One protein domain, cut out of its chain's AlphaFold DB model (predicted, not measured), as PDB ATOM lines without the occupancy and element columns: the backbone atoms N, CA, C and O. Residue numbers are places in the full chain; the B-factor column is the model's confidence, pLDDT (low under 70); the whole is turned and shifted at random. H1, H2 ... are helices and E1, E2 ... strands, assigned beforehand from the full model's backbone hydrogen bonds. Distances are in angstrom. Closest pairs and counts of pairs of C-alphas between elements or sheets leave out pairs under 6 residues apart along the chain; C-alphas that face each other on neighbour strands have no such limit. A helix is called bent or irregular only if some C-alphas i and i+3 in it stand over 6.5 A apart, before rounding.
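What this domain is: This is residues 45 to 134 of the 136 residues of an uncharacterized protein of Sphingobacterium daejeonense (UniProt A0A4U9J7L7). A strongly twisted sheet of four strands forms the core, with H2 crossing one face near one end of the strands and the short H3 at the other end, in two layers, helices on one face of a sheet. H1 lies off the sheet, on the side away from H2. The 90 printed residues run E1 H1 E2 E3 H2 E4 H3; the sheet's order is E3 - E2 - E1 - E4, all antiparallel. The class is mixed, helices and strands; the whole is compact, with a radius of gyration of the C-alphas of 12.3 A, and rounded, spanning 29 by 25 by 22 A.

How they stand to each other: Inner strands E1, residues 54 to 58, and E2, residues 86 to 93, pair through N 56 and O 90, 2.9 A. Edge strand E3, residues 96 to 104, forms a hairpin with E2, with N 89 and O 101 at 2.9 A; E3 bends by 55 degrees at residue 99. Edge strand E4, residues 123 to 127, pairs with E1 through N 57 and O 124, 2.9 A. H2, residues 110 to 117, is on the sheet at a height of 7.9 A, only just over E4 with 3 of its C-alphas, and runs across the strands, at 76 degrees to E4 on the local plane; their closest C-alphas, of Ile 114 and Tyr 123, are 6.4 A apart. H3, residues 128 to 133, is on the sheet; its closest C-alpha pair with E1 is Arg 128 and Thr 54, 5.4 A. H1, residues 64 to 71, is not on the sheet and touches no helix. Every O i to N i+4 pair is within hydrogen-bond range in H1 and H2; H3 has 0 of 2, but 2 of 3 O i to N i+3 pairs.

Where its parts are: E1 begins at C-alpha 54 (-39.758, 9.196, -12.800) and is 12.5 A long. E2 is 22.7 A, E3 23.7 A and E4 13.5 A. H1 is 10.3 A and H2 10.7 A. H3, 10.1 A, ends at C-alpha 133 (-37.329, 14.924, -25.470) and is irregular: C-alphas 129 and 132 are 7.2 A apart.

The domain as a whole: The farthest C-alphas, of Cys 49 and Ser 120, are 32.7 A apart. The printed part has no cut. The link from H1 to E2, residues 72 to 85, is long; the other links are tight. Mean pLDDT of the printed part is 86.1, and residues 82, 119 to 120 and 133 are under 70.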
ATOM      1  N   GLU A  45     -38.140   3.620 -22.514       88.81
ATOM      2  CA  GLU A  45     -39.490   3.041 -22.599       88.81
ATOM      3  C   GLU A  45     -39.461   1.511 -22.689       88.81
ATOM      4  O   GLU A  45     -40.400   0.844 -22.236       88.81
ATOM      5  N   SER A  46     -38.358   0.945 -23.191       89.44
ATOM      6  CA  SER A  46     -38.103  -0.499 -23.167       89.44
ATOM      7  C   SER A  46     -38.114  -1.091 -21.748       89.44
ATOM      8  O   SER A  46     -38.465  -2.261 -21.567       89.44
ATOM      9  N   VAL A  47     -37.822  -0.291 -20.713       92.44
ATOM     10  CA  VAL A  47     -37.851  -0.718 -19.308       92.44
ATOM     11  C   VAL A  47     -39.297  -0.743 -18.804       92.44
ATOM     12  O   VAL A  47     -39.752   0.156 -18.112       92.44
ATOM     13  N   ASN A  48     -40.069  -1.774 -19.138       91.62
ATOM     14  CA  ASN A  48     -41.504  -1.856 -18.817       91.62
ATOM     15  C   ASN A  48     -41.887  -2.994 -17.850       91.62
ATOM     16  O   ASN A  48     -43.065  -3.284 -17.647       91.62
ATOM     17  N   CYS A  49     -40.901  -3.644 -17.233       92.25
ATOM     18  CA  CYS A  49     -41.098  -4.818 -16.378       92.25
ATOM     19  C   CYS A  49     -41.405  -4.498 -14.903       92.25
ATOM     20  O   CYS A  49     -41.573  -5.415 -14.094       92.25
ATOM     21  N   PHE A  50     -41.516  -3.217 -14.558       92.75
ATOM     22  CA  PHE A  50     -42.041  -2.697 -13.296       92.75
ATOM     23  C   PHE A  50     -42.678  -1.320 -13.548       92.75
ATOM     24  O   PHE A  50     -42.329  -0.662 -14.531       92.75
ATOM     25  N   PRO A  51     -43.623  -0.875 -12.701       93.31
ATOM     26  CA  PRO A  51     -44.166   0.472 -12.815       93.31
ATOM     27  C   PRO A  51     -43.097   1.500 -12.438       93.31
ATOM     28  O   PRO A  51     -42.386   1.309 -11.457       93.31
ATOM     29  N   TRP A  52     -42.988   2.579 -13.204       95.50
ATOM     30  CA  TRP A  52     -42.180   3.755 -12.882       95.50
ATOM     31  C   TRP A  52     -42.710   4.959 -13.663       95.50
ATOM     32  O   TRP A  52     -43.234   4.812 -14.773       95.50
ATOM     33  N   ASP A  53     -42.594   6.127 -13.046       95.44
ATOM     34  CA  ASP A  53     -43.080   7.420 -13.540       95.44
ATOM     35  C   ASP A  53     -41.964   8.465 -13.624       95.44
ATOM     36  O   ASP A  53     -42.094   9.432 -14.368       95.44
ATOM     37  N   THR A  54     -40.856   8.243 -12.914       96.19
ATOM     38  CA  THR A  54     -39.758   9.196 -12.800       96.19
ATOM     39  C   THR A  54     -38.424   8.483 -12.998       96.19
ATOM     40  O   THR A  54     -38.157   7.442 -12.391       96.19
ATOM     41  N   LEU A  55     -37.560   9.059 -13.829       95.56
ATOM     42  CA  LEU A  55     -36.168   8.660 -13.985       95.56
ATOM     43  C   LEU A  55     -35.277   9.660 -13.246       95.56
ATOM     44  O   LEU A  55     -35.270  10.848 -13.560       95.56
ATOM     45  N   MET A  56     -34.474   9.174 -12.303       94.69
ATOM     46  CA  MET A  56     -33.379   9.949 -11.729       94.69
ATOM     47  C   MET A  56     -32.057   9.525 -12.366       94.69
ATOM     48  O   MET A  56     -31.621   8.381 -12.242       94.69
ATOM     49  N   MET A  57     -31.397  10.477 -13.013       92.00
ATOM     50  CA  MET A  57     -30.004  10.363 -13.430       92.00
ATOM     51  C   MET A  57     -29.130  10.829 -12.276       92.00
ATOM     52  O   MET A  57     -29.246  11.978 -11.856       92.00
ATOM     53  N   LEU A  58     -28.281   9.952 -11.750       91.44
ATOM     54  CA  LEU A  58     -27.528  10.185 -10.521       91.44
ATOM     55  C   LEU A  58     -26.022  10.083 -10.777       91.44
ATOM     56  O   LEU A  58     -25.521   9.069 -11.267       91.44
ATOM     57  N   ALA A  59     -25.298  11.139 -10.420       88.12
ATOM     58  CA  ALA A  59     -23.854  11.229 -10.558       88.12
ATOM     59  C   ALA A  59     -23.114  10.373  -9.502       88.12
ATOM     60  O   ALA A  59     -23.654  10.107  -8.423       88.12
ATOM     61  N   PRO A  60     -21.839  10.016  -9.753       83.44
ATOM     62  CA  PRO A  60     -20.996   9.287  -8.800       83.44
ATOM     63  C   PRO A  60     -20.888   9.930  -7.414       83.44
ATOM     64  O   PRO A  60     -20.869   9.251  -6.389       83.44
ATOM     65  N   TYR A  61     -20.798  11.261  -7.392       82.44
ATOM     66  CA  TYR A  61     -20.625  12.059  -6.186       82.44
ATOM     67  C   TYR A  61     -21.960  12.693  -5.819       82.44
ATOM     68  O   TYR A  61     -22.265  13.806  -6.248       82.44
ATOM     69  N   HIS A  62     -22.764  11.970  -5.048       86.88
ATOM     70  CA  HIS A  62     -24.061  12.433  -4.574       86.88
ATOM     71  C   HIS A  62     -24.173  12.304  -3.054       86.88
ATOM     72  O   HIS A  62     -23.466  11.519  -2.421       86.88
ATOM     73  N   TYR A  63     -25.070  13.094  -2.465       89.12
ATOM     74  CA  TYR A  63     -25.330  13.083  -1.032       89.12
ATOM     75  C   TYR A  63     -26.781  12.668  -0.775       89.12
ATOM     76  O   TYR A  63     -27.713  13.423  -1.048       89.12
ATOM     77  N   ASN A  64     -26.968  11.440  -0.278       90.88
ATOM     78  CA  ASN A  64     -28.292  10.827  -0.114       90.88
ATOM     79  C   ASN A  64     -29.235  11.652   0.766       90.88
ATOM     80  O   ASN A  64     -30.414  11.757   0.438       90.88
ATOM     81  N   GLU A  65     -28.736  12.231   1.864       90.81
ATOM     82  CA  GLU A  65     -29.585  13.015   2.771       90.81
ATOM     83  C   GLU A  65     -30.092  14.290   2.095       90.81
ATOM     84  O   GLU A  65     -31.286  14.554   2.152       90.81
ATOM     85  N   GLN A  66     -29.247  15.004   1.344       90.62
ATOM     86  CA  GLN A  66     -29.704  16.158   0.561       90.62
ATOM     87  C   GLN A  66     -30.751  15.759  -0.485       90.62
ATOM     88  O   GLN A  66     -31.767  16.432  -0.613       90.62
ATOM     89  N   ILE A  67     -30.549  14.656  -1.214       92.38
ATOM     90  CA  ILE A  67     -31.535  14.192  -2.206       92.38
ATOM     91  C   ILE A  67     -32.870  13.891  -1.526       92.38
ATOM     92  O   ILE A  67     -33.923  14.285  -2.024       92.38
ATOM     93  N   LYS A  68     -32.840  13.229  -0.372       94.25
ATOM     94  CA  LYS A  68     -34.038  12.933   0.410       94.25
ATOM     95  C   LYS A  68     -34.726  14.204   0.912       94.25
ATOM     96  O   LYS A  68     -35.947  14.275   0.843       94.25
ATOM     97  N   GLU A  69     -33.975  15.189   1.393       93.88
ATOM     98  CA  GLU A  69     -34.512  16.482   1.837       93.88
ATOM     99  C   GLU A  69     -35.160  17.264   0.685       93.88
ATOM    100  O   GLU A  69     -36.233  17.838   0.861       93.88
ATOM    101  N   GLU A  70     -34.546  17.253  -0.499       92.19
ATOM    102  CA  GLU A  70     -35.015  18.007  -1.667       92.19
ATOM    103  C   GLU A  70     -36.164  17.320  -2.422       92.19
ATOM    104  O   GLU A  70     -37.009  18.000  -3.004       92.19
ATOM    105  N   THR A  71     -36.196  15.984  -2.445       92.81
ATOM    106  CA  THR A  71     -37.091  15.209  -3.332       92.81
ATOM    107  C   THR A  71     -38.034  14.259  -2.595       92.81
ATOM    108  O   THR A  71     -38.989  13.754  -3.181       92.81
ATOM    109  N   GLY A  72     -37.770  13.961  -1.321       94.69
ATOM    110  CA  GLY A  72     -38.465  12.915  -0.567       94.69
ATOM    111  C   GLY A  72     -38.067  11.480  -0.943       94.69
ATOM    112  O   GLY A  72     -38.550  10.537  -0.316       94.69
ATOM    113  N   ILE A  73     -37.185  11.287  -1.930       95.19
ATOM    114  CA  ILE A  73     -36.751   9.965  -2.398       95.19
ATOM    115  C   ILE A  73     -35.647   9.428  -1.485       95.19
ATOM    116  O   ILE A  73     -34.613  10.063  -1.278       95.19
ATOM    117  N   VAL A  74     -35.839   8.215  -0.967       94.81
ATOM    118  CA  VAL A  74     -34.845   7.534  -0.127       94.81
ATOM    119  C   VAL A  74     -33.987   6.611  -0.987       94.81
ATOM    120  O   VAL A  74     -34.433   5.548  -1.420       94.81
ATOM    121  N   LEU A  75     -32.734   7.006  -1.213       93.69
ATOM    122  CA  LEU A  75     -31.764   6.190  -1.937       93.69
ATOM    123  C   LEU A  75     -31.153   5.100  -1.034       93.69
ATOM    124  O   LEU A  75     -30.845   5.359   0.131       93.69
ATOM    125  N   PRO A  76     -30.908   3.881  -1.550       90.50
ATOM    126  CA  PRO A  76     -30.225   2.839  -0.791       90.50
ATOM    127  C   PRO A  76     -28.797   3.235  -0.376       90.50
ATOM    128  O   PRO A  76     -28.002   3.675  -1.206       90.50
ATOM    129  N   ASN A  77     -28.407   2.933   0.867       85.69
ATOM    130  CA  ASN A  77     -27.072   3.242   1.423       85.69
ATOM    131  C   ASN A  77     -25.883   2.642   0.644       85.69
ATOM    132  O   ASN A  77     -24.733   3.047   0.818       85.69
ATOM    133  N   LYS A  78     -26.127   1.652  -0.220       82.19
ATOM    134  CA  LYS A  78     -25.090   1.118  -1.114       82.19
ATOM    135  C   LYS A  78     -24.607   2.147  -2.146       82.19
ATOM    136  O   LYS A  78     -23.486   2.004  -2.619       82.19
ATOM    137  N   LEU A  79     -25.428   3.153  -2.471       83.62
ATOM    138  CA  LEU A  79     -25.089   4.218  -3.422       83.62
ATOM    139  C   LEU A  79     -24.236   5.325  -2.795       83.62
ATOM    140  O   LEU A  79     -23.411   5.909  -3.480       83.62
ATOM    141  N   SER A  80     -24.322   5.528  -1.478       72.94
ATOM    142  CA  SER A  80     -23.555   6.558  -0.758       72.94
ATOM    143  C   SER A  80     -22.037   6.321  -0.697       72.94
ATOM    144  O   SER A  80     -21.312   7.123  -0.112       72.94
ATOM    145  N   LYS A  81     -21.528   5.224  -1.273       73.75
ATOM    146  CA  LYS A  81     -20.086   5.019  -1.436       73.75
ATOM    147  C   LYS A  81     -19.641   5.689  -2.741       73.75
ATOM    148  O   LYS A  81     -20.116   5.270  -3.794       73.75
ATOM    149  N   PRO A  82     -18.725   6.671  -2.700       65.19
ATOM    150  CA  PRO A  82     -18.278   7.354  -3.904       65.19
ATOM    151  C   PRO A  82     -17.444   6.396  -4.761       65.19
ATOM    152  O   PRO A  82     -16.320   6.044  -4.404       65.19
ATOM    153  N   TYR A  83     -18.003   5.977  -5.892       72.69
ATOM    154  CA  TYR A  83     -17.296   5.245  -6.940       72.69
ATOM    155  C   TYR A  83     -17.178   6.166  -8.144       72.69
ATOM    156  O   TYR A  83     -18.147   6.328  -8.873       72.69
ATOM    157  N   SER A  84     -16.018   6.805  -8.323       74.69
ATOM    158  CA  SER A  84     -15.806   7.870  -9.318       74.69
ATOM    159  C   SER A  84     -16.117   7.464 -10.761       74.69
ATOM    160  O   SER A  84     -16.357   8.329 -11.594       74.69
ATOM    161  N   ASP A  85     -16.094   6.163 -11.037       80.25
ATOM    162  CA  ASP A  85     -16.311   5.518 -12.331       80.25
ATOM    163  C   ASP A  85     -17.770   5.102 -12.583       80.25
ATOM    164  O   ASP A  85     -18.072   4.514 -13.622       80.25
ATOM    165  N   LYS A  86     -18.691   5.351 -11.638       84.94
ATOM    166  CA  LYS A  86     -20.064   4.826 -11.697       84.94
ATOM    167  C   LYS A  86     -21.118   5.906 -11.560       84.94
ATOM    168  O   LYS A  86     -21.198   6.591 -10.545       84.94
ATOM    169  N   ALA A  87     -21.984   5.972 -12.557       87.69
ATOM    170  CA  ALA A  87     -23.218   6.737 -12.530       87.69
ATOM    171  C   ALA A  87     -24.426   5.790 -12.441       87.69
ATOM    172  O   ALA A  87     -24.273   4.567 -12.540       87.69
ATOM    173  N   TYR A  88     -25.628   6.328 -12.231       91.50
ATOM    174  CA  TYR A  88     -26.817   5.497 -12.044       91.50
ATOM    175  C   TYR A  88     -28.048   6.057 -12.756       91.50
ATOM    176  O   TYR A  88     -28.329   7.253 -12.683       91.50
ATOM    177  N   PHE A  89     -28.825   5.162 -13.363       93.25
ATOM    178  CA  PHE A  89     -30.240   5.383 -13.645       93.25
ATOM    179  C   PHE A  89     -31.053   4.770 -12.512       93.25
ATOM    180  O   PHE A  89     -30.955   3.573 -12.237       93.25
ATOM    181  N   VAL A  90     -31.839   5.594 -11.836       95.50
ATOM    182  CA  VAL A  90     -32.686   5.187 -10.718       95.50
ATOM    183  C   VAL A  90     -34.136   5.357 -11.158       95.50
ATOM    184  O   VAL A  90     -34.604   6.475 -11.362       95.50
ATOM    185  N   PHE A  91     -34.833   4.237 -11.327       95.94
ATOM    186  CA  PHE A  91     -36.235   4.215 -11.728       95.94
ATOM    187  C   PHE A  91     -37.117   4.323 -10.492       95.94
ATOM    188  O   PHE A  91     -36.955   3.560  -9.532       95.94
ATOM    189  N   ILE A  92     -38.040   5.278 -10.507       96.81
ATOM    190  CA  ILE A  92     -38.853   5.663  -9.358       96.81
ATOM    191  C   ILE A  92     -40.332   5.585  -9.734       96.81
ATOM    192  O   ILE A  92     -40.725   5.908 -10.853       96.81
ATOM    193  N   HIS A  93     -41.144   5.141  -8.778       96.75
ATOM    194  CA  HIS A  93     -42.598   5.187  -8.846       96.75
ATOM    195  C   HIS A  93     -43.134   5.756  -7.539       96.75
ATOM    196  O   HIS A  93     -42.807   5.220  -6.477       96.75
ATOM    197  N   HIS A  94     -43.924   6.830  -7.590       94.25
ATOM    198  CA  HIS A  94     -44.477   7.486  -6.394       94.25
ATOM    199  C   HIS A  94     -43.427   7.724  -5.280       94.25
ATOM    200  O   HIS A  94     -43.614   7.322  -4.129       94.25
ATOM    201  N   ASN A  95     -42.287   8.336  -5.625       92.56
ATOM    202  CA  ASN A  95     -41.135   8.600  -4.740       92.56
ATOM    203  C   ASN A  95     -40.433   7.357  -4.153       92.56
ATOM    204  O   ASN A  95     -39.551   7.484  -3.299       92.56
ATOM    205  N   GLN A  96     -40.772   6.150  -4.612       94.94
ATOM    206  CA  GLN A  96     -40.125   4.904  -4.206       94.94
ATOM    207  C   GLN A  96     -39.229   4.354  -5.313       94.94
ATOM    208  O   GLN A  96     -39.666   4.180  -6.451       94.94
ATOM    209  N   VAL A  97     -37.985   4.023  -4.960       95.69
ATOM    210  CA  VAL A  97     -37.024   3.391  -5.872       95.69
ATOM    211  C   VAL A  97     -37.484   1.975  -6.217       95.69
ATOM    212  O   VAL A  97     -37.670   1.149  -5.325       95.69
ATOM    213  N   GLN A  98     -37.620   1.697  -7.511       95.06
ATOM    214  CA  GLN A  98     -38.029   0.398  -8.047       95.06
ATOM    215  C   GLN A  98     -36.823  -0.412  -8.516       95.06
ATOM    216  O   GLN A  98     -36.696  -1.590  -8.188       95.06
ATOM    217  N   GLU A  99     -35.914   0.234  -9.245       94.75
ATOM    218  CA  GLU A  99     -34.729  -0.404  -9.813       94.75
ATOM    219  C   GLU A  99     -33.587   0.601  -9.959       94.75
ATOM    220  O   GLU A  99     -33.811   1.799 -10.148       94.75
ATOM    221  N   ILE A 100     -32.349   0.109  -9.866       93.50
ATOM    222  CA  ILE A 100     -31.146   0.919 -10.065       93.50
ATOM    223  C   ILE A 100     -30.240   0.223 -11.073       93.50
ATOM    224  O   ILE A 100     -29.725  -0.870 -10.826       93.50
ATOM    225  N   ILE A 101     -29.975   0.906 -12.181       92.06
ATOM    226  CA  ILE A 101     -29.020   0.473 -13.193       92.06
ATOM    227  C   ILE A 101     -27.735   1.273 -13.015       92.06
ATOM    228  O   ILE A 101     -27.724   2.494 -13.146       92.06
ATOM    229  N   THR A 102     -26.649   0.571 -12.700       89.44
ATOM    230  CA  THR A 102     -25.302   1.148 -12.660       89.44
ATOM    231  C   THR A 102     -24.752   1.271 -14.072       89.44
ATOM    232  O   THR A 102     -24.808   0.311 -14.838       89.44
ATOM    233  N   ILE A 103     -24.166   2.423 -14.364       86.56
ATOM    234  CA  ILE A 103     -23.567   2.787 -15.645       86.56
ATOM    235  C   ILE A 103     -22.094   3.088 -15.407       86.56
ATOM    236  O   ILE A 103     -21.760   3.793 -14.451       86.56
ATOM    237  N   SER A 104     -21.216   2.581 -16.269       83.50
ATOM    238  CA  SER A 104     -19.827   3.041 -16.282       83.50
ATOM    239  C   SER A 104     -19.751   4.430 -16.910       83.50
ATOM    240  O   SER A 104     -20.320   4.653 -17.978       83.50
ATOM    241  N   THR A 105     -18.996   5.347 -16.306       76.19
ATOM    242  CA  THR A 105     -18.720   6.662 -16.913       76.19
ATOM    243  C   THR A 105     -17.987   6.554 -18.254       76.19
ATOM    244  O   THR A 105     -17.996   7.503 -19.026       76.19
ATOM    245  N   GLU A 106     -17.366   5.408 -18.548       77.81
ATOM    246  CA  GLU A 106     -16.754   5.118 -19.854       77.81
ATOM    247  C   GLU A 106     -17.788   4.788 -20.939       77.81
ATOM    248  O   GLU A 106     -17.523   4.995 -22.117       77.81
ATOM    249  N   GLN A 107     -18.955   4.259 -20.552       72.44
ATOM    250  CA  GLN A 107     -20.051   3.943 -21.478       72.44
ATOM    251  C   GLN A 107     -20.889   5.183 -21.780       72.44
ATOM    252  O   GLN A 107     -21.396   5.340 -22.885       72.44
ATOM    253  N   PHE A 108     -21.052   6.056 -20.784       75.44
ATOM    254  CA  PHE A 108     -21.834   7.272 -20.921       75.44
ATOM    255  C   PHE A 108     -21.377   8.323 -19.908       75.44
ATOM    256  O   PHE A 108     -21.427   8.090 -18.694       75.44
ATOM    257  N   ASP A 109     -20.978   9.502 -20.392       76.56
ATOM    258  CA  ASP A 109     -20.567  10.616 -19.533       76.56
ATOM    259  C   ASP A 109     -21.791  11.348 -18.952       76.56
ATOM    260  O   ASP A 109     -22.105  12.502 -19.264       76.56
ATOM    261  N   LEU A 110     -22.497  10.654 -18.051       76.88
ATOM    262  CA  LEU A 110     -23.637  11.209 -17.319       76.88
ATOM    263  C   LEU A 110     -23.231  12.426 -16.477       76.88
ATOM    264  O   LEU A 110     -24.065  13.267 -16.156       76.88
ATOM    265  N   ILE A 111     -21.952  12.536 -16.109       74.25
ATOM    266  CA  ILE A 111     -21.445  13.638 -15.293       74.25
ATOM    267  C   ILE A 111     -21.483  14.935 -16.093       74.25
ATOM    268  O   ILE A 111     -21.992  15.938 -15.587       74.25
ATOM    269  N   GLN A 112     -20.962  14.930 -17.322       77.31
ATOM    270  CA  GLN A 112     -21.039  16.088 -18.214       77.31
ATOM    271  C   GLN A 112     -22.493  16.456 -18.496       77.31
ATOM    272  O   GLN A 112     -22.866  17.620 -18.348       77.31
ATOM    273  N   TYR A 113     -23.328  15.460 -18.795       79.00
ATOM    274  CA  TYR A 113     -24.753  15.663 -19.040       79.00
ATOM    275  C   TYR A 113     -25.459  16.341 -17.850       79.00
ATOM    276  O   TYR A 113     -26.155  17.347 -18.017       79.00
ATOM    277  N   ILE A 114     -25.241  15.836 -16.629       78.44
ATOM    278  CA  ILE A 114     -25.827  16.408 -15.411       78.44
ATOM    279  C   ILE A 114     -25.308  17.831 -15.176       78.44
ATOM    280  O   ILE A 114     -26.097  18.728 -14.885       78.44
ATOM    281  N   ARG A 115     -24.003  18.073 -15.347       76.25
ATOM    282  CA  ARG A 115     -23.403  19.404 -15.161       76.25
ATOM    283  C   ARG A 115     -23.970  20.448 -16.116       76.25
ATOM    284  O   ARG A 115     -24.202  21.576 -15.688       76.25
ATOM    285  N   GLN A 116     -24.208  20.087 -17.376       77.62
ATOM    286  CA  GLN A 116     -24.761  21.008 -18.373       77.62
ATOM    287  C   GLN A 116     -26.199  21.427 -18.050       77.62
ATOM    288  O   GLN A 116     -26.578  22.570 -18.298       77.62
ATOM    289  N   ARG A 117     -27.003  20.518 -17.489       75.19
ATOM    290  CA  ARG A 117     -28.438  20.747 -17.249       75.19
ATOM    291  C   ARG A 117     -28.776  21.158 -15.816       75.19
ATOM    292  O   ARG A 117     -29.814  21.769 -15.585       75.19
ATOM    293  N   ALA A 118     -27.915  20.852 -14.853       71.44
ATOM    294  CA  ALA A 118     -28.170  21.098 -13.443       71.44
ATOM    295  C   ALA A 118     -26.907  21.551 -12.702       71.44
ATOM    296  O   ALA A 118     -26.617  21.002 -11.653       71.44
ATOM    297  N   PHE A 119     -26.190  22.550 -13.243       60.53
ATOM    298  CA  PHE A 119     -24.967  23.247 -12.774       60.53
ATOM    299  C   PHE A 119     -24.341  22.886 -11.403       60.53
ATOM    300  O   PHE A 119     -23.120  22.782 -11.319       60.53
ATOM    301  N   SER A 120     -25.118  22.736 -10.325       65.12
ATOM    302  CA  SER A 120     -24.638  22.412  -8.970       65.12
ATOM    303  C   SER A 120     -25.200  21.120  -8.355       65.12
ATOM    304  O   SER A 120     -24.838  20.780  -7.230       65.12
ATOM    305  N   ARG A 121     -26.109  20.416  -9.031       76.19
ATOM    306  CA  ARG A 121     -26.754  19.197  -8.535       76.19
ATOM    307  C   ARG A 121     -25.992  17.961  -8.992       76.19
ATOM    308  O   ARG A 121     -25.424  17.910 -10.078       76.19
ATOM    309  N   SER A 122     -26.032  16.940  -8.149       84.94
ATOM    310  CA  SER A 122     -25.503  15.605  -8.439       84.94
ATOM    311  C   SER A 122     -26.539  14.690  -9.096       84.94
ATOM    312  O   SER A 122     -26.279  13.504  -9.275       84.94
ATOM    313  N   TYR A 123     -27.715  15.216  -9.445       90.62
ATOM    314  CA  TYR A 123     -28.796  14.446 -10.038       90.62
ATOM    315  C   TYR A 123     -29.706  15.308 -10.919       90.62
ATOM    316  O   TYR A 123     -29.766  16.532 -10.762       90.62
ATOM    317  N   ILE A 124     -30.445  14.650 -11.810       90.94
ATOM    318  CA  ILE A 124     -31.568  15.223 -12.562       90.94
ATOM    319  C   ILE A 124     -32.753  14.267 -12.467       90.94
ATOM    320  O   ILE A 124     -32.567  13.054 -12.528       90.94
ATOM    321  N   LEU A 125     -33.953  14.824 -12.322       92.19
ATOM    322  CA  LEU A 125     -35.219  14.101 -12.383       92.19
ATOM    323  C   LEU A 125     -35.911  14.389 -13.712       92.19
ATOM    324  O   LEU A 125     -35.977  15.545 -14.129       92.19
ATOM    325  N   TRP A 126     -36.436  13.342 -14.332       92.19
ATOM    326  CA  TRP A 126     -37.245  13.417 -15.537       92.19
ATOM    327  C   TRP A 126     -38.527  12.627 -15.346       92.19
ATOM    328  O   TRP A 126     -38.475  11.443 -15.008       92.19
ATOM    329  N   ASP A 127     -39.661  13.260 -15.615       92.94
ATOM    330  CA  ASP A 127     -40.922  12.539 -15.738       92.94
ATOM    331  C   ASP A 127     -40.871  11.666 -16.989       92.94
ATOM    332  O   ASP A 127     -40.386  12.095 -18.041       92.94
ATOM    333  N   ARG A 128     -41.401  10.450 -16.888       90.62
ATOM    334  CA  ARG A 128     -41.402   9.472 -17.977       90.62
ATOM    335  C   ARG A 128     -41.996  10.033 -19.267       90.62
ATOM    336  O   ARG A 128     -41.457   9.808 -20.344       90.62
ATOM    337  N   GLU A 129     -43.066  10.813 -19.149       87.94
ATOM    338  CA  GLU A 129     -43.752  11.441 -20.284       87.94
ATOM    339  C   GLU A 129     -42.839  12.384 -21.086       87.94
ATOM    340  O   GLU A 129     -43.016  12.519 -22.296       87.94
ATOM    341  N   ASN A 130     -41.822  12.960 -20.435       85.50
ATOM    342  CA  ASN A 130     -40.890  13.930 -21.008       85.50
ATOM    343  C   ASN A 130     -39.581  13.286 -21.504       85.50
ATOM    344  O   ASN A 130     -38.701  13.978 -22.011       85.50
ATOM    345  N   LEU A 131     -39.410  11.964 -21.368       83.50
ATOM    346  CA  LEU A 131     -38.149  11.301 -21.728       83.50
ATOM    347  C   LEU A 131     -37.886  11.236 -23.230       83.50
ATOM    348  O   LEU A 131     -36.739  11.100 -23.643       83.50
ATOM    349  N   LYS A 132     -38.929  11.352 -24.051       72.06
ATOM    350  CA  LYS A 132     -38.800  11.382 -25.516       72.06
ATOM    351  C   LYS A 132     -38.073  12.628 -26.019       72.06
ATOM    352  O   LYS A 132     -37.575  12.615 -27.140       72.06
ATOM    353  N   ASP A 133     -37.995  13.657 -25.180       66.19
ATOM    354  CA  ASP A 133     -37.329  14.924 -25.470       66.19
ATOM    355  C   ASP A 133     -35.869  14.940 -24.974       66.19
ATOM    356  O   ASP A 133     -35.200  15.978 -25.008       66.19
ATOM    357  N   LEU A 134     -35.358  13.802 -24.483       73.25
ATOM    358  CA  LEU A 134     -33.968  13.685 -24.069       73.25
ATOM    359  C   LEU A 134     -33.038  13.600 -25.276       73.25
ATOM    360  O   LEU A 134     -32.985  12.593 -25.974       73.25
TER     361      LEU A 134